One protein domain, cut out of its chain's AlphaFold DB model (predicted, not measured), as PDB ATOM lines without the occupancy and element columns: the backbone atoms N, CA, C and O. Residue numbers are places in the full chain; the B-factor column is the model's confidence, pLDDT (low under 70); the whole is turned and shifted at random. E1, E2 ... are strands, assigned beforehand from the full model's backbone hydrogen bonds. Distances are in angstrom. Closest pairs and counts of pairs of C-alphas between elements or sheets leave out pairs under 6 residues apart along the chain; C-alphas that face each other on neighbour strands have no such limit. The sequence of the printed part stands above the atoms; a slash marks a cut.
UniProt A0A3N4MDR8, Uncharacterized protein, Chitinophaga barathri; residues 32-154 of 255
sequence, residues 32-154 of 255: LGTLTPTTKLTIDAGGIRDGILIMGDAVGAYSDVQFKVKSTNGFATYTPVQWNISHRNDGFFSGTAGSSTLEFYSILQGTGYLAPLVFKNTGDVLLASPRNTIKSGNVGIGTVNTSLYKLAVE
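This is residues 32 to 154 of the 255 residues of an uncharacterized protein of Chitinophaga barathri (UniProt A0A3N4MDR8). With little regular structure, this is a twisted wall of six strands, E1 to E6 in order, a meander of antiparallel neighbours, with a tail beyond E1 and the small parallel pair E7 and E8 beyond E6. Under half of the 123 printed residues lie in the eight strands; the class is all strand. It is loose: radius of gyration of the C-alphas 17.0 A, spans 53 by 38 by 29 A.

E1 is residues 53 to 56, from C-alpha 53 (5.198, 10.787, 15.451); E2 62 to 68; E3 80 to 88; E4 101 to 108; E5 113 to 119; E6 125 to 127; E7 139 to 141; E8 151 to 153, ending at C-alpha 153 (34.441, 25.347, 29.973).

In the hairpin E3 and E4, N 84 and O 105 are within hydrogen-bond range, 2.7 A. The closest C-alphas of E6 and E7, Leu 127 and Val 139, are 7.0 A apart.

The printed part has no cut. Among the long links is E3 to E4. In this model 33 printed residues have pLDDT under 70, among them residues 44 to 60.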
ATOM      1  N   LEU A  32      -7.203  18.056  17.158       66.38
ATOM      2  CA  LEU A  32      -7.049  17.555  15.777       66.38
ATOM      3  C   LEU A  32      -7.283  16.041  15.803       66.38
ATOM      4  O   LEU A  32      -6.918  15.433  16.794       66.38
ATOM      5  N   GLY A  33      -8.024  15.483  14.847       58.56
ATOM      6  CA  GLY A  33      -8.504  14.095  14.861       58.56
ATOM      7  C   GLY A  33      -9.500  13.666  15.973       58.56
ATOM      8  O   GLY A  33     -10.019  12.552  15.953       58.56
ATOM      9  N   THR A  34      -9.887  14.543  16.906       47.94
ATOM     10  CA  THR A  34     -10.844  14.209  17.978       47.94
ATOM     11  C   THR A  34     -11.736  15.374  18.412       47.94
ATOM     12  O   THR A  34     -11.294  16.478  18.717       47.94
ATOM     13  N   LEU A  35     -13.038  15.121  18.520       70.50
ATOM     14  CA  LEU A  35     -14.023  16.150  18.865       70.50
ATOM     15  C   LEU A  35     -14.177  16.398  20.387       70.50
ATOM     16  O   LEU A  35     -14.878  17.333  20.764       70.50
ATOM     17  N   THR A  36     -13.526  15.620  21.270       68.00
ATOM     18  CA  THR A  36     -13.602  15.727  22.756       68.00
ATOM     19  C   THR A  36     -12.225  15.891  23.437       68.00
ATOM     20  O   THR A  36     -11.762  15.017  24.171       68.00
ATOM     21  N   PRO A  37     -11.502  16.975  23.180       69.44
ATOM     22  CA  PRO A  37     -10.168  17.221  23.745       69.44
ATOM     23  C   PRO A  37     -10.160  17.434  25.281       69.44
ATOM     24  O   PRO A  37     -11.137  17.917  25.845       69.44
ATOM     25  N   THR A  38      -9.061  17.085  25.974       52.78
ATOM     26  CA  THR A  38      -8.915  17.156  27.459       52.78
ATOM     27  C   THR A  38      -7.978  18.268  27.948       52.78
ATOM     28  O   THR A  38      -7.970  18.618  29.128       52.78
ATOM     29  N   THR A  39      -7.210  18.861  27.031       61.28
ATOM     30  CA  THR A  39      -6.403  20.074  27.228       61.28
ATOM     31  C   THR A  39      -6.754  21.081  26.130       61.28
ATOM     32  O   THR A  39      -7.379  20.725  25.133       61.28
ATOM     33  N   LYS A  40      -6.319  22.344  26.238       59.91
ATOM     34  CA  LYS A  40      -6.562  23.344  25.179       59.91
ATOM     35  C   LYS A  40      -6.099  22.906  23.771       59.91
ATOM     36  O   LYS A  40      -6.589  23.488  22.811       59.91
ATOM     37  N   LEU A  41      -5.227  21.892  23.634       68.56
ATOM     38  CA  LEU A  41      -4.835  21.282  22.357       68.56
ATOM     39  C   LEU A  41      -4.469  19.781  22.484       68.56
ATOM     40  O   LEU A  41      -3.531  19.409  23.181       68.56
ATOM     41  N   THR A  42      -5.161  18.938  21.725       55.38
ATOM     42  CA  THR A  42      -4.929  17.525  21.383       55.38
ATOM     43  C   THR A  42      -4.684  17.473  19.856       55.38
ATOM     44  O   THR A  42      -5.251  18.296  19.137       55.38
ATOM     45  N   ILE A  43      -3.816  16.598  19.327       70.38
ATOM     46  CA  ILE A  43      -3.499  16.502  17.883       70.38
ATOM     47  C   ILE A  43      -3.649  15.051  17.394       70.38
ATOM     48  O   ILE A  43      -3.029  14.167  17.965       70.38
ATOM     49  N   ASP A  44      -4.387  14.831  16.311       55.12
ATOM     50  CA  ASP A  44      -4.532  13.585  15.549       55.12
ATOM     51  C   ASP A  44      -4.613  13.958  14.046       55.12
ATOM     52  O   ASP A  44      -5.193  14.976  13.646       55.12
ATOM     53  N   ALA A  45      -3.804  13.262  13.249       58.78
ATOM     54  CA  ALA A  45      -2.980  13.810  12.173       58.78
ATOM     55  C   ALA A  45      -3.235  13.119  10.821       58.78
ATOM     56  O   ALA A  45      -2.577  12.149  10.464       58.78
ATOM     57  N   GLY A  46      -4.153  13.656  10.017       54.50
ATOM     58  CA  GLY A  46      -4.399  13.161   8.653       54.50
ATOM     59  C   GLY A  46      -3.196  13.242   7.674       54.50
ATOM     60  O   GLY A  46      -2.091  13.657   8.008       54.50
ATOM     61  N   GLY A  47      -3.426  12.900   6.398       51.31
ATOM     62  CA  GLY A  47      -2.446  12.250   5.505       51.31
ATOM     63  C   GLY A  47      -1.128  12.888   5.002       51.31
ATOM     64  O   GLY A  47      -0.430  12.138   4.338       51.31
ATOM     65  N   ILE A  48      -0.710  14.149   5.237       52.19
ATOM     66  CA  ILE A  48       0.687  14.584   4.895       52.19
ATOM     67  C   ILE A  48       1.207  15.706   5.826       52.19
ATOM     68  O   ILE A  48       1.428  16.846   5.407       52.19
ATOM     69  N   ARG A  49       1.399  15.389   7.111       48.53
ATOM     70  CA  ARG A  49       2.242  16.107   8.090       48.53
ATOM     71  C   ARG A  49       2.629  15.111   9.190       48.53
ATOM     72  O   ARG A  49       1.726  14.524   9.767       48.53
ATOM     73  N   ASP A  50       3.904  15.017   9.565       53.38
ATOM     74  CA  ASP A  50       4.281  14.410  10.851       53.38
ATOM     75  C   ASP A  50       4.421  15.542  11.878       53.38
ATOM     76  O   ASP A  50       5.251  16.435  11.706       53.38
ATOM     77  N   GLY A  51       3.551  15.567  12.894       56.03
ATOM     78  CA  GLY A  51       3.562  16.589  13.950       56.03
ATOM     79  C   GLY A  51       4.429  16.171  15.133       56.03
ATOM     80  O   GLY A  51       5.484  16.734  15.395       56.03
ATOM     81  N   ILE A  52       3.971  15.141  15.825       62.81
ATOM     82  CA  ILE A  52       4.738  14.325  16.752       62.81
ATOM     83  C   ILE A  52       4.400  12.913  16.312       62.81
ATOM     84  O   ILE A  52       3.226  12.543  16.308       62.81
ATOM     85  N   LEU A  53       5.401  12.162  15.874       59.12
ATOM     86  CA  LEU A  53       5.198  10.787  15.451       59.12
ATOM     87  C   LEU A  53       5.750   9.876  16.536       59.12
ATOM     88  O   LEU A  53       6.955   9.878  16.787       59.12
ATOM     89  N   ILE A  54       4.843   9.160  17.197       66.81
ATOM     90  CA  ILE A  54       5.187   8.115  18.154       66.81
ATOM     91  C   ILE A  54       5.150   6.796  17.398       66.81
ATOM     92  O   ILE A  54       4.084   6.370  16.956       66.81
ATOM     93  N   MET A  55       6.309   6.175  17.210       65.00
ATOM     94  CA  MET A  55       6.417   4.902  16.500       65.00
ATOM     95  C   MET A  55       7.320   3.941  17.263       65.00
ATOM     96  O   MET A  55       8.360   4.348  17.775       65.00
ATOM     97  N   GLY A  56       6.919   2.674  17.322       56.94
ATOM     98  CA  GLY A  56       7.790   1.562  17.694       56.94
ATOM     99  C   GLY A  56       8.213   0.798  16.443       56.94
ATOM    100  O   GLY A  56       7.523   0.848  15.422       56.94
ATOM    101  N   ASP A  57       9.336   0.096  16.500       63.28
ATOM    102  CA  ASP A  57       9.705  -0.839  15.444       63.28
ATOM    103  C   ASP A  57       8.994  -2.194  15.617       63.28
ATOM    104  O   ASP A  57       8.525  -2.560  16.694       63.28
ATOM    105  N   ALA A  58       8.918  -2.972  14.536       47.66
ATOM    106  CA  ALA A  58       8.218  -4.258  14.535       47.66
ATOM    107  C   ALA A  58       8.903  -5.348  15.389       47.66
ATOM    108  O   ALA A  58       8.310  -6.401  15.613       47.66
ATOM    109  N   VAL A  59      10.142  -5.117  15.842       60.53
ATOM    110  CA  VAL A  59      10.985  -6.102  16.542       60.53
ATOM    111  C   VAL A  59      11.290  -5.670  17.989       60.53
ATOM    112  O   VAL A  59      11.990  -6.375  18.712       60.53
ATOM    113  N   GLY A  60      10.734  -4.547  18.454       63.00
ATOM    114  CA  GLY A  60      10.919  -4.050  19.821       63.00
ATOM    115  C   GLY A  60      12.331  -3.536  20.114       63.00
ATOM    116  O   GLY A  60      12.736  -3.512  21.275       63.00
ATOM    117  N   ALA A  61      13.094  -3.157  19.090       74.25
ATOM    118  CA  ALA A  61      14.400  -2.536  19.222       74.25
ATOM    119  C   ALA A  61      14.333  -1.071  19.695       74.25
ATOM    120  O   ALA A  61      15.247  -0.612  20.392       74.25
ATOM    121  N   TYR A  62      13.282  -0.324  19.325       77.81
ATOM    122  CA  TYR A  62      13.141   1.088  19.700       77.81
ATOM    123  C   TYR A  62      11.701   1.621  19.675       77.81
ATOM    124  O   TYR A  62      10.809   1.094  19.014       77.81
ATOM    125  N   SER A  63      11.487   2.717  20.402       76.19
ATOM    126  CA  SER A  63      10.280   3.539  20.372       76.19
ATOM    127  C   SER A  63      10.656   5.016  20.395       76.19
ATOM    128  O   SER A  63      11.312   5.475  21.327       76.19
ATOM    129  N   ASP A  64      10.237   5.760  19.376       80.19
ATOM    130  CA  ASP A  64      10.631   7.149  19.165       80.19
ATOM    131  C   ASP A  64       9.465   8.113  19.355       80.19
ATOM    132  O   ASP A  64       8.348   7.844  18.926       80.19
ATOM    133  N   VAL A  65       9.778   9.298  19.870       88.19
ATOM    134  CA  VAL A  65       9.042  10.539  19.635       88.19
ATOM    135  C   VAL A  65       9.852  11.355  18.635       88.19
ATOM    136  O   VAL A  65      10.959  11.801  18.949       88.19
ATOM    137  N   GLN A  66       9.327  11.531  17.424       84.12
ATOM    138  CA  GLN A  66      10.052  12.183  16.332       84.12
ATOM    139  C   GLN A  66       9.565  13.613  16.080       84.12
ATOM    140  O   GLN A  66       8.364  13.882  16.034       84.12
ATOM    141  N   PHE A  67      10.524  14.498  15.822       84.75
ATOM    142  CA  PHE A  67      10.355  15.901  15.462       84.75
ATOM    143  C   PHE A  67      11.099  16.151  14.148       84.75
ATOM    144  O   PHE A  67      12.331  16.182  14.119       84.75
ATOM    145  N   LYS A  68      10.372  16.298  13.039       76.38
ATOM    146  CA  LYS A  68      10.961  16.412  11.691       76.38
ATOM    147  C   LYS A  68      10.802  17.813  11.118       76.38
ATOM    148  O   LYS A  68       9.782  18.462  11.344       76.38
ATOM    149  N   VAL A  69      11.772  18.256  10.312       69.62
ATOM    150  CA  VAL A  69      11.609  19.466   9.488       69.62
ATOM    151  C   VAL A  69      11.012  19.124   8.120       69.62
ATOM    152  O   VAL A  69      11.364  18.130   7.493       69.62
ATOM    153  N   LYS A  70      10.090  19.973   7.649       65.88
ATOM    154  CA  LYS A  70       9.239  19.757   6.461       65.88
ATOM    155  C   LYS A  70      10.003  19.558   5.145       65.88
ATOM    156  O   LYS A  70       9.526  18.863   4.256       65.88
ATOM    157  N   SER A  71      11.127  20.242   4.977       72.69
ATOM    158  CA  SER A  71      11.943  20.207   3.766       72.69
ATOM    159  C   SER A  71      13.388  20.273   4.187       72.69
ATOM    160  O   SER A  71      13.741  21.133   4.991       72.69
ATOM    161  N   THR A  72      14.212  19.400   3.617       78.94
ATOM    162  CA  THR A  72      15.649  19.424   3.865       78.94
ATOM    163  C   THR A  72      16.428  20.231   2.825       78.94
ATOM    164  O   THR A  72      17.633  20.418   2.962       78.94
ATOM    165  N   ASN A  73      15.749  20.746   1.793       81.25
ATOM    166  CA  ASN A  73      16.364  21.574   0.758       81.25
ATOM    167  C   ASN A  73      17.032  22.812   1.370       81.25
ATOM    168  O   ASN A  73      16.392  23.560   2.107       81.25
ATOM    169  N   GLY A  74      18.301  23.032   1.030       83.56
ATOM    170  CA  GLY A  74      19.089  24.165   1.517       83.56
ATOM    171  C   GLY A  74      19.808  23.927   2.848       83.56
ATOM    172  O   GLY A  74      20.681  24.724   3.185       83.56
ATOM    173  N   PHE A  75      19.524  22.837   3.572       88.19
ATOM    174  CA  PHE A  75      20.463  22.403   4.604       88.19
ATOM    175  C   PHE A  75      21.750  21.908   3.942       88.19
ATOM    176  O   PHE A  75      21.733  21.372   2.827       88.19
ATOM    177  N   ALA A  76      22.867  22.127   4.629       90.00
ATOM    178  CA  ALA A  76      24.130  21.515   4.265       90.00
ATOM    179  C   ALA A  76      24.108  20.043   4.681       90.00
ATOM    180  O   ALA A  76      23.586  19.710   5.754       90.00
ATOM    181  N   THR A  77      24.739  19.181   3.877       87.75
ATOM    182  CA  THR A  77      24.999  17.788   4.254       87.75
ATOM    183  C   THR A  77      25.491  17.749   5.693       87.75
ATOM    184  O   THR A  77      26.297  18.598   6.074       87.75
ATOM    185  N   TYR A  78      24.988  16.788   6.471       87.25
ATOM    186  CA  TYR A  78      25.339  16.607   7.881       87.25
ATOM    187  C   TYR A  78      24.669  17.547   8.890       87.25
ATOM    188  O   TYR A  78      24.966  17.492  10.083       87.25
ATOM    189  N   THR A  79      23.700  18.345   8.449       88.44
ATOM    190  CA  THR A  79      22.829  19.104   9.354       88.44
ATOM    191  C   THR A  79      21.739  18.198   9.955       88.44
ATOM    192  O   THR A  79      21.170  17.387   9.220       88.44
ATOM    193  N   PRO A  80      21.398  18.333  11.253       89.62
ATOM    194  CA  PRO A  80      20.214  17.720  11.864       89.62
ATOM    195  C   PRO A  80      18.912  18.052  11.126       89.62
ATOM    196  O   PRO A  80      18.544  19.220  11.018       89.62
ATOM    197  N   VAL A  81      18.192  17.035  10.642       90.12
ATOM    198  CA  VAL A  81      16.902  17.207   9.928       90.12
ATOM    199  C   VAL A  81      15.721  16.528  10.622       90.12
ATOM    200  O   VAL A  81      14.557  16.775  10.312       90.12
ATOM    201  N   GLN A  82      16.000  15.681  11.599       88.81
ATOM    202  CA  GLN A  82      14.981  15.049  12.422       88.81
ATOM    203  C   GLN A  82      15.571  14.830  13.796       88.81
ATOM    204  O   GLN A  82      16.625  14.214  13.879       88.81
ATOM    205  N   TRP A  83      14.908  15.303  14.841       92.25
ATOM    206  CA  TRP A  83      15.246  15.003  16.225       92.25
ATOM    207  C   TRP A  83      14.330  13.915  16.756       92.25
ATOM    208  O   TRP A  83      13.133  13.913  16.489       92.25
ATOM    209  N   ASN A  84      14.901  12.997  17.514       90.69
ATOM    210  CA  ASN A  84      14.222  11.858  18.093       90.69
ATOM    211  C   ASN A  84      14.529  11.823  19.581       90.69
ATOM    212  O   ASN A  84      15.680  11.991  19.989       90.69
ATOM    213  N   ILE A  85      13.494  11.566  20.369       93.88
ATOM    214  CA  ILE A  85      13.621  11.123  21.751       93.88
ATOM    215  C   ILE A  85      13.220   9.658  21.744       93.88
ATOM    216  O   ILE A  85      12.080   9.337  21.425       93.88
ATOM    217  N   SER A  86      14.167   8.776  22.022       90.50
ATOM    218  CA  SER A  86      14.055   7.356  21.720       90.50
ATOM    219  C   SER A  86      14.306   6.523  22.954       90.50
ATOM    220  O   SER A  86      15.336   6.668  23.606       90.50
ATOM    221  N   HIS A  87      13.373   5.636  23.266       89.94
ATOM    222  CA  HIS A  87      13.654   4.500  24.126       89.94
ATOM    223  C   HIS A  87      14.209   3.372  23.259       89.94
ATOM    224  O   HIS A  87      13.591   3.022  22.256       89.94
ATOM    225  N   ARG A  88      15.378   2.831  23.600       89.12
ATOM    226  CA  ARG A  88      16.062   1.822  22.776       89.12
ATOM    227  C   ARG A  88      16.572   0.658  23.608       89.12
ATOM    228  O   ARG A  88      16.775   0.790  24.814       89.12
ATOM    229  N   ASN A  89      16.824  -0.467  22.941       87.25
ATOM    230  CA  ASN A  89      17.575  -1.591  23.504       87.25
ATOM    231  C   ASN A  89      18.688  -2.133  22.590       87.25
ATOM    232  O   ASN A  89      19.426  -3.028  22.991       87.25
ATOM    233  N   ASP A  90      18.833  -1.608  21.376       87.38
ATOM    234  CA  ASP A  90      19.762  -2.132  20.369       87.38
ATOM    235  C   ASP A  90      21.235  -1.801  20.651       87.38
ATOM    236  O   ASP A  90      22.144  -2.340  20.020       87.38
ATOM    237  N   GLY A  91      21.488  -0.911  21.611       88.25
ATOM    238  CA  GLY A  91      22.831  -0.501  21.986       88.25
ATOM    239  C   GLY A  91      23.509   0.408  20.966       88.25
ATOM    240  O   GLY A  91      24.723   0.609  21.067       88.25
ATOM    241  N   PHE A  92      22.780   0.937  19.976       88.81
ATOM    242  CA  PHE A  92      23.406   1.612  18.842       88.81
ATOM    243  C   PHE A  92      24.211   2.837  19.289       88.81
ATOM    244  O   PHE A  92      25.409   2.892  19.017       88.81
ATOM    245  N   PHE A  93      23.622   3.771  20.041       91.06
ATOM    246  CA  PHE A  93      24.343   4.950  20.545       91.06
ATOM    247  C   PHE A  93      24.946   4.758  21.938       91.06
ATOM    248  O   PHE A  93      25.932   5.419  22.275       91.06
ATOM    249  N   SER A  94      24.382   3.859  22.745       89.88
ATOM    250  CA  SER A  94      24.834   3.586  24.112       89.88
ATOM    251  C   SER A  94      26.015   2.617  24.202       89.88
ATOM    252  O   SER A  94      26.689   2.570  25.231       89.88
ATOM    253  N   GLY A  95      26.278   1.848  23.140       89.56
ATOM    254  CA  GLY A  95      27.322   0.823  23.096       89.56
ATOM    255  C   GLY A  95      26.983  -0.450  23.879       89.56
ATOM    256  O   GLY A  95      27.859  -1.291  24.066       89.56
ATOM    257  N   THR A  96      25.750  -0.609  24.367       85.69
ATOM    258  CA  THR A  96      25.328  -1.770  25.167       85.69
ATOM    259  C   THR A  96      23.964  -2.271  24.702       85.69
ATOM    260  O   THR A  96      22.939  -1.688  25.042       85.69
ATOM    261  N   ALA A  97      23.951  -3.349  23.916       89.19
ATOM    262  CA  ALA A  97      22.716  -3.984  23.455       89.19
ATOM    263  C   ALA A  97      22.016  -4.761  24.585       89.19
ATOM    264  O   ALA A  97      22.654  -5.187  25.548       89.19
ATOM    265  N   GLY A  98      20.702  -4.944  24.461       86.88
ATOM    266  CA  GLY A  98      19.839  -5.593  25.452       86.88
ATOM    267  C   GLY A  98      19.481  -4.716  26.659       86.88
ATOM    268  O   GLY A  98      18.760  -5.167  27.546       86.88
ATOM    269  N   SER A  99      19.956  -3.470  26.697       88.81
ATOM    270  CA  SER A  99      19.771  -2.547  27.817       88.81
ATOM    271  C   SER A  99      18.812  -1.423  27.462       88.81
ATOM    272  O   SER A  99      18.975  -0.779  26.435       88.81
ATOM    273  N   SER A 100      17.867  -1.130  28.354       89.25
ATOM    274  CA  SER A 100      16.949   0.006  28.221       89.25
ATOM    275  C   SER A 100      17.698   1.342  28.287       89.25
ATOM    276  O   SER A 100      18.238   1.691  29.338       89.25
ATOM    277  N   THR A 101      17.677   2.127  27.214       93.44
ATOM    278  CA  THR A 101      18.263   3.475  27.168       93.44
ATOM    279  C   THR A 101      17.244   4.521  26.746       93.44
ATOM    280  O   THR A 101      16.272   4.211  26.062       93.44
ATOM    281  N   LEU A 102      17.448   5.765  27.186       94.69
ATOM    282  CA  LEU A 102      16.709   6.930  26.701       94.69
ATOM    283  C   LEU A 102      17.684   7.846  25.970       94.69
ATOM    284  O   LEU A 102      18.687   8.276  26.532       94.69
ATOM    285  N   GLU A 103      17.394   8.153  24.718       93.75
ATOM    286  CA  GLU A 103      18.377   8.717  23.807       93.75
ATOM    287  C   GLU A 103      17.793   9.879  23.021       93.75
ATOM    288  O   GLU A 103      16.729   9.783  22.417       93.75
ATOM    289  N   PHE A 104      18.524  10.984  23.013       94.75
ATOM    290  CA  PHE A 104      18.209  12.170  22.242       94.75
ATOM    291  C   PHE A 104      19.172  12.171  21.069       94.75
ATOM    292  O   PHE A 104      20.378  12.347  21.260       94.75
ATOM    293  N   TYR A 105      18.656  11.936  19.867       93.25
ATOM    294  CA  TYR A 105      19.483  11.853  18.670       93.25
ATOM    295  C   TYR A 105      18.820  12.491  17.461       93.25
ATOM    296  O   TYR A 105      17.617  12.730  17.439       93.25
ATOM    297  N   SER A 106      19.612  12.751  16.431       92.00
ATOM    298  CA  SER A 106      19.159  13.288  15.169       92.00
ATOM    299  C   SER A 106      19.589  12.427  13.996       92.00
ATOM    300  O   SER A 106      20.697  11.895  13.996       92.00
ATOM    301  N   ILE A 107      18.713  12.320  12.995       89.06
ATOM    302  CA  ILE A 107      19.084  11.889  11.645       89.06
ATOM    303  C   ILE A 107      19.591  13.113  10.894       89.06
ATOM    304  O   ILE A 107      18.973  14.183  10.926       89.06
ATOM    305  N   LEU A 108      20.721  12.944  10.220       89.38
ATOM    306  CA  LEU A 108      21.407  14.017   9.522       89.38
ATOM    307  C   LEU A 108      21.050  14.003   8.038       89.38
ATOM    308  O   LEU A 108      20.737  12.963   7.461       89.38
ATOM    309  N   GLN A 109      21.083  15.173   7.407       89.56
ATOM    310  CA  GLN A 109      20.826  15.275   5.978       89.56
ATOM    311  C   GLN A 109      21.863  14.471   5.185       89.56
ATOM    312  O   GLN A 109      23.073  14.664   5.343       89.56
ATOM    313  N   GLY A 110      21.378  13.616   4.283       86.75
ATOM    314  CA  GLY A 110      22.203  12.664   3.549       86.75
ATOM    315  C   GLY A 110      22.318  11.362   4.331       86.75
ATOM    316  O   GLY A 110      21.450  10.504   4.214       86.75
ATOM    317  N   THR A 111      23.380  11.215   5.119       86.50
ATOM    318  CA  THR A 111      23.621  10.018   5.933       86.50
ATOM    319  C   THR A 111      24.216  10.384   7.287       86.50
ATOM    320  O   THR A 111      24.899  11.401   7.421       86.50
ATOM    321  N   GLY A 112      23.974   9.531   8.278       88.94
ATOM    322  CA  GLY A 112      24.541   9.650   9.611       88.94
ATOM    323  C   GLY A 112      23.556  10.108  10.681       88.94
ATOM    324  O   GLY A 112      22.401  10.461  10.433       88.94
ATOM    325  N   TYR A 113      24.073  10.082  11.903       90.12
ATOM    326  CA  TYR A 113      23.374  10.400  13.131       90.12
ATOM    327  C   TYR A 113      24.211  11.300  14.043       90.12
ATOM    328  O   TYR A 113      25.450  11.254  14.032       90.12
ATOM    329  N   LEU A 114      23.510  12.072  14.870       90.81
ATOM    330  CA  LEU A 114      24.060  12.881  15.955       90.81
ATOM    331  C   LEU A 114      23.299  12.558  17.244       90.81
ATOM    332  O   LEU A 114      22.128  12.883  17.340       90.81
ATOM    333  N   ALA A 115      23.940  11.956  18.237       92.81
ATOM    334  CA  ALA A 115      23.370  11.652  19.548       92.81
ATOM    335  C   ALA A 115      24.076  12.471  20.646       92.81
ATOM    336  O   ALA A 115      25.065  12.015  21.233       92.81
ATOM    337  N   PRO A 116      23.619  13.709  20.918       91.50
ATOM    338  CA  PRO A 116      24.235  14.569  21.924       91.50
ATOM    339  C   PRO A 116      24.011  14.096  23.363       91.50
ATOM    340  O   PRO A 116      24.813  14.455  24.221       91.50
ATOM    341  N   LEU A 117      22.959  13.320  23.643       94.25
ATOM    342  CA  LEU A 117      22.602  12.937  25.007       94.25
ATOM    343  C   LEU A 117      21.990  11.536  25.047       94.25
ATOM    344  O   LEU A 117      20.963  11.277  24.424       94.25
ATOM    345  N   VAL A 118      22.618  10.640  25.805       94.81
ATOM    346  CA  VAL A 118      22.176   9.251  25.984       94.81
ATOM    347  C   VAL A 118      22.180   8.915  27.470       94.81
ATOM    348  O   VAL A 118      23.224   8.964  28.116       94.81
ATOM    349  N   PHE A 119      21.021   8.542  28.000       95.94
ATOM    350  CA  PHE A 119      20.846   8.010  29.345       95.94
ATOM    351  C   PHE A 119      20.887   6.484  29.286       95.94
ATOM    352  O   PHE A 119      20.051   5.850  28.633       95.94
ATOM    353  N   LYS A 120      21.865   5.885  29.963       94.62
ATOM    354  CA  LYS A 120      22.041   4.432  30.022       94.62
ATOM    355  C   LYS A 120      21.271   3.827  31.196       94.62
ATOM    356  O   LYS A 120      21.057   4.477  32.215       94.62
ATOM    357  N   ASN A 121      20.955   2.534  31.104       91.00
ATOM    358  CA  ASN A 121      20.386   1.761  32.216       91.00
ATOM    359  C   ASN A 121      21.295   1.703  33.456       91.00
ATOM    360  O   ASN A 121      20.811   1.452  34.553       91.00
ATOM    361  N   THR A 122      22.601   1.919  33.287       93.12
ATOM    362  CA  THR A 122      23.581   1.964  34.383       93.12
ATOM    363  C   THR A 122      23.486   3.236  35.227       93.12
ATOM    364  O   THR A 122      24.138   3.318  36.263       93.12
ATOM    365  N   GLY A 123      22.703   4.231  34.797       91.44
ATOM    366  CA  GLY A 123      22.685   5.575  35.382       91.44
ATOM    367  C   GLY A 123      23.726   6.520  34.776       91.44
ATOM    368  O   GLY A 123      23.701   7.715  35.064       91.44
ATOM    369  N   ASP A 124      24.604   6.019  33.901       93.94
ATOM    370  CA  ASP A 124      25.542   6.862  33.166       93.94
ATOM    371  C   ASP A 124      24.802   7.760  32.169       93.94
ATOM    372  O   ASP A 124      23.869   7.331  31.480       93.94
ATOM    373  N   VAL A 125      25.306   8.981  32.014       94.81
ATOM    374  CA  VAL A 125      24.897   9.899  30.952       94.81
ATOM    375  C   VAL A 125      26.068  10.086  30.002       94.81
ATOM    376  O   VAL A 125      27.126  10.573  30.399       94.81
ATOM    377  N   LEU A 126      25.883   9.717  28.738       92.12
ATOM    378  CA  LEU A 126      26.838  10.050  27.691       92.12
ATOM    379  C   LEU A 126      26.447  11.398  27.097       92.12
ATOM    380  O   LEU A 126      25.379  11.539  26.498       92.12
ATOM    381  N   LEU A 127      27.339  12.371  27.240       92.00
ATOM    382  CA  LEU A 127      27.297  13.603  26.469       92.00
ATOM    383  C   LEU A 127      28.130  13.395  25.208       92.00
ATOM    384  O   LEU A 127      29.269  12.942  25.294       92.00
ATOM    385  N   ALA A 128      27.550  13.713  24.052       88.00
ATOM    386  CA  ALA A 128      28.159  13.510  22.743       88.00
ATOM    387  C   ALA A 128      28.630  12.057  22.507       88.00
ATOM    388  O   ALA A 128      29.827  11.778  22.463       88.00
ATOM    389  N   SER A 129      27.676  11.138  22.306       85.62
ATOM    390  CA  SER A 129      27.936   9.702  22.106       85.62
ATOM    391  C   SER A 129      29.070   9.419  21.094       85.62
ATOM    392  O   SER A 129      29.175  10.112  20.072       85.62
ATOM    393  N   PRO A 130      29.869   8.346  21.298       76.81
ATOM    394  CA  PRO A 130      30.899   7.903  20.350       76.81
ATOM    395  C   PRO A 130      30.381   7.640  18.930       76.81
ATOM    396  O   PRO A 130      31.158   7.640  17.979       76.81
ATOM    397  N   ARG A 131      29.070   7.418  18.776       76.38
ATOM    398  CA  ARG A 131      28.406   7.194  17.484       76.38
ATOM    399  C   ARG A 131      27.906   8.479  16.820       76.38
ATOM    400  O   ARG A 131      27.100   8.419  15.895       76.38
ATOM    401  N   ASN A 132      28.417   9.637  17.236       75.75
ATOM    402  CA  ASN A 132      28.329  10.872  16.465       75.75
ATOM    403  C   ASN A 132      29.115  10.704  15.163       75.75
ATOM    404  O   ASN A 132      30.323  10.920  15.112       75.75
ATOM    405  N   THR A 133      28.419  10.289  14.105       61.34
ATOM    406  CA  THR A 133      29.023   9.941  12.804       61.34
ATOM    407  C   THR A 133      29.737  11.109  12.120       61.34
ATOM    408  O   THR A 133      30.416  10.913  11.115       61.34
ATOM    409  N   ILE A 134      29.613  12.328  12.656       61.78
ATOM    410  CA  ILE A 134      30.073  13.556  12.013       61.78
ATOM    411  C   ILE A 134      30.895  14.340  13.017       61.78
ATOM    412  O   ILE A 134      30.367  14.987  13.911       61.78
ATOM    413  N   LYS A 135      32.208  14.142  12.880       59.44
ATOM    414  CA  LYS A 135      33.345  14.871  13.452       59.44
ATOM    415  C   LYS A 135      33.022  15.753  14.669       59.44
ATOM    416  O   LYS A 135      32.466  16.836  14.546       59.44
ATOM    417  N   SER A 136      33.498  15.277  15.822       63.94
ATOM    418  CA  SER A 136      33.623  15.994  17.099       63.94
ATOM    419  C   SER A 136      32.317  16.460  17.738       63.94
ATOM    420  O   SER A 136      32.034  17.647  17.832       63.94
ATOM    421  N   GLY A 137      31.579  15.508  18.310       79.38
ATOM    422  CA  GLY A 137      30.739  15.835  19.455       79.38
ATOM    423  C   GLY A 137      31.630  16.281  20.622       79.38
ATOM    424  O   GLY A 137      32.475  15.503  21.083       79.38
ATOM    425  N   ASN A 138      31.462  17.537  21.024       90.00
ATOM    426  CA  ASN A 138      32.141  18.195  22.133       90.00
ATOM    427  C   ASN A 138      31.079  18.820  23.048       90.00
ATOM    428  O   ASN A 138      29.970  19.126  22.606       90.00
ATOM    429  N   VAL A 139      31.427  19.033  24.312       91.88
ATOM    430  CA  VAL A 139      30.562  19.671  25.305       91.88
ATOM    431  C   VAL A 139      31.119  21.052  25.623       91.88
ATOM    432  O   VAL A 139      32.246  21.168  26.097       91.88
ATOM    433  N   GLY A 140      30.334  22.092  25.354       93.25
ATOM    434  CA  GLY A 140      30.615  23.457  25.795       93.25
ATOM    435  C   GLY A 140      29.815  23.786  27.053       93.25
ATOM    436  O   GLY A 140      28.603  23.574  27.080       93.25
ATOM    437  N   ILE A 141      30.471  24.305  28.089       95.25
ATOM    438  CA  ILE A 141      29.828  24.834  29.299       95.25
ATOM    439  C   ILE A 141      30.176  26.315  29.386       95.25
ATOM    440  O   ILE A 141      31.340  26.674  29.528       95.25
ATOM    441  N   GLY A 142      29.170  27.177  29.254       95.31
ATOM    442  CA  GLY A 142      29.373  28.627  29.220       95.31
ATOM    443  C   GLY A 142      29.941  29.165  27.902       95.31
ATOM    444  O   GLY A 142      30.011  30.374  27.755       95.31
ATOM    445  N   THR A 143      30.267  28.305  26.927       94.06
ATOM    446  CA  THR A 143      30.819  28.708  25.625       94.06
ATOM    447  C   THR A 143      30.215  27.924  24.462       94.06
ATOM    448  O   THR A 143      29.816  26.767  24.611       94.06
ATOM    449  N   VAL A 144      30.185  28.546  23.282       91.62
ATOM    450  CA  VAL A 144      29.821  27.898  22.007       91.62
ATOM    451  C   VAL A 144      31.046  27.443  21.211       91.62
ATOM    452  O   VAL A 144      30.919  26.620  20.304       91.62
ATOM    453  N   ASN A 145      32.237  27.954  21.539       90.69
ATOM    454  CA  ASN A 145      33.475  27.583  20.868       90.69
ATOM    455  C   ASN A 145      34.170  26.463  21.645       90.69
ATOM    456  O   ASN A 145      34.869  26.703  22.624       90.69
ATOM    457  N   THR A 146      33.982  25.227  21.190       89.50
ATOM    458  CA  THR A 146      34.645  24.062  21.795       89.50
ATOM    459  C   THR A 146      36.027  23.781  21.205       89.50
ATOM    460  O   THR A 146      36.802  23.039  21.805       89.50
ATOM    461  N   SER A 147      36.364  24.405  20.068       86.44
ATOM    462  CA  SER A 147      37.641  24.245  19.368       86.44
ATOM    463  C   SER A 147      38.062  22.764  19.267       86.44
ATOM    464  O   SER A 147      37.300  21.927  18.777       86.44
ATOM    465  N   LEU A 148      39.261  22.426  19.743       87.19
ATOM    466  CA  LEU A 148      39.830  21.078  19.751       87.19
ATOM    467  C   LEU A 148      39.473  20.264  21.010       87.19
ATOM    468  O   LEU A 148      39.863  19.101  21.117       87.19
ATOM    469  N   TYR A 149      38.734  20.837  21.964       89.62
ATOM    470  CA  TYR A 149      38.492  20.228  23.270       89.62
ATOM    471  C   TYR A 149      37.195  19.422  23.304       89.62
ATOM    472  O   TYR A 149      36.127  19.897  22.919       89.62
ATOM    473  N   LYS A 150      37.263  18.208  23.863       90.44
ATOM    474  CA  LYS A 150      36.064  17.395  24.125       90.44
ATOM    475  C   LYS A 150      35.136  18.015  25.159       90.44
ATOM    476  O   LYS A 150      33.922  17.871  25.042       90.44
ATOM    477  N   LEU A 151      35.707  18.716  26.131       92.75
ATOM    478  CA  LEU A 151      35.000  19.505  27.122       92.75
ATOM    479  C   LEU A 151      35.660  20.885  27.172       92.75
ATOM    480  O   LEU A 151      36.812  20.991  27.581       92.75
ATOM    481  N   ALA A 152      34.939  21.917  26.743       94.06
ATOM    482  CA  ALA A 152      35.359  23.310  26.848       94.06
ATOM    483  C   ALA A 152      34.496  24.011  27.900       94.06
ATOM    484  O   ALA A 152      33.268  23.949  27.836       94.06
ATOM    485  N   VAL A 153      35.130  24.663  28.873       95.56
ATOM    486  CA  VAL A 153      34.441  25.347  29.973       95.56
ATOM    487  C   VAL A 153      34.929  26.786  30.041       95.56
ATOM    488  O   VAL A 153      36.112  27.029  30.257       95.56
ATOM    489  N   GLU A 154      34.016  27.735  29.874       95.19
ATOM    490  CA  GLU A 154      34.273  29.153  30.117       95.19
ATOM    491  C   GLU A 154      33.921  29.469  31.573       95.19
ATOM    492  O   GLU A 154      32.779  29.768  31.919       95.19
TER     493      GLU A 154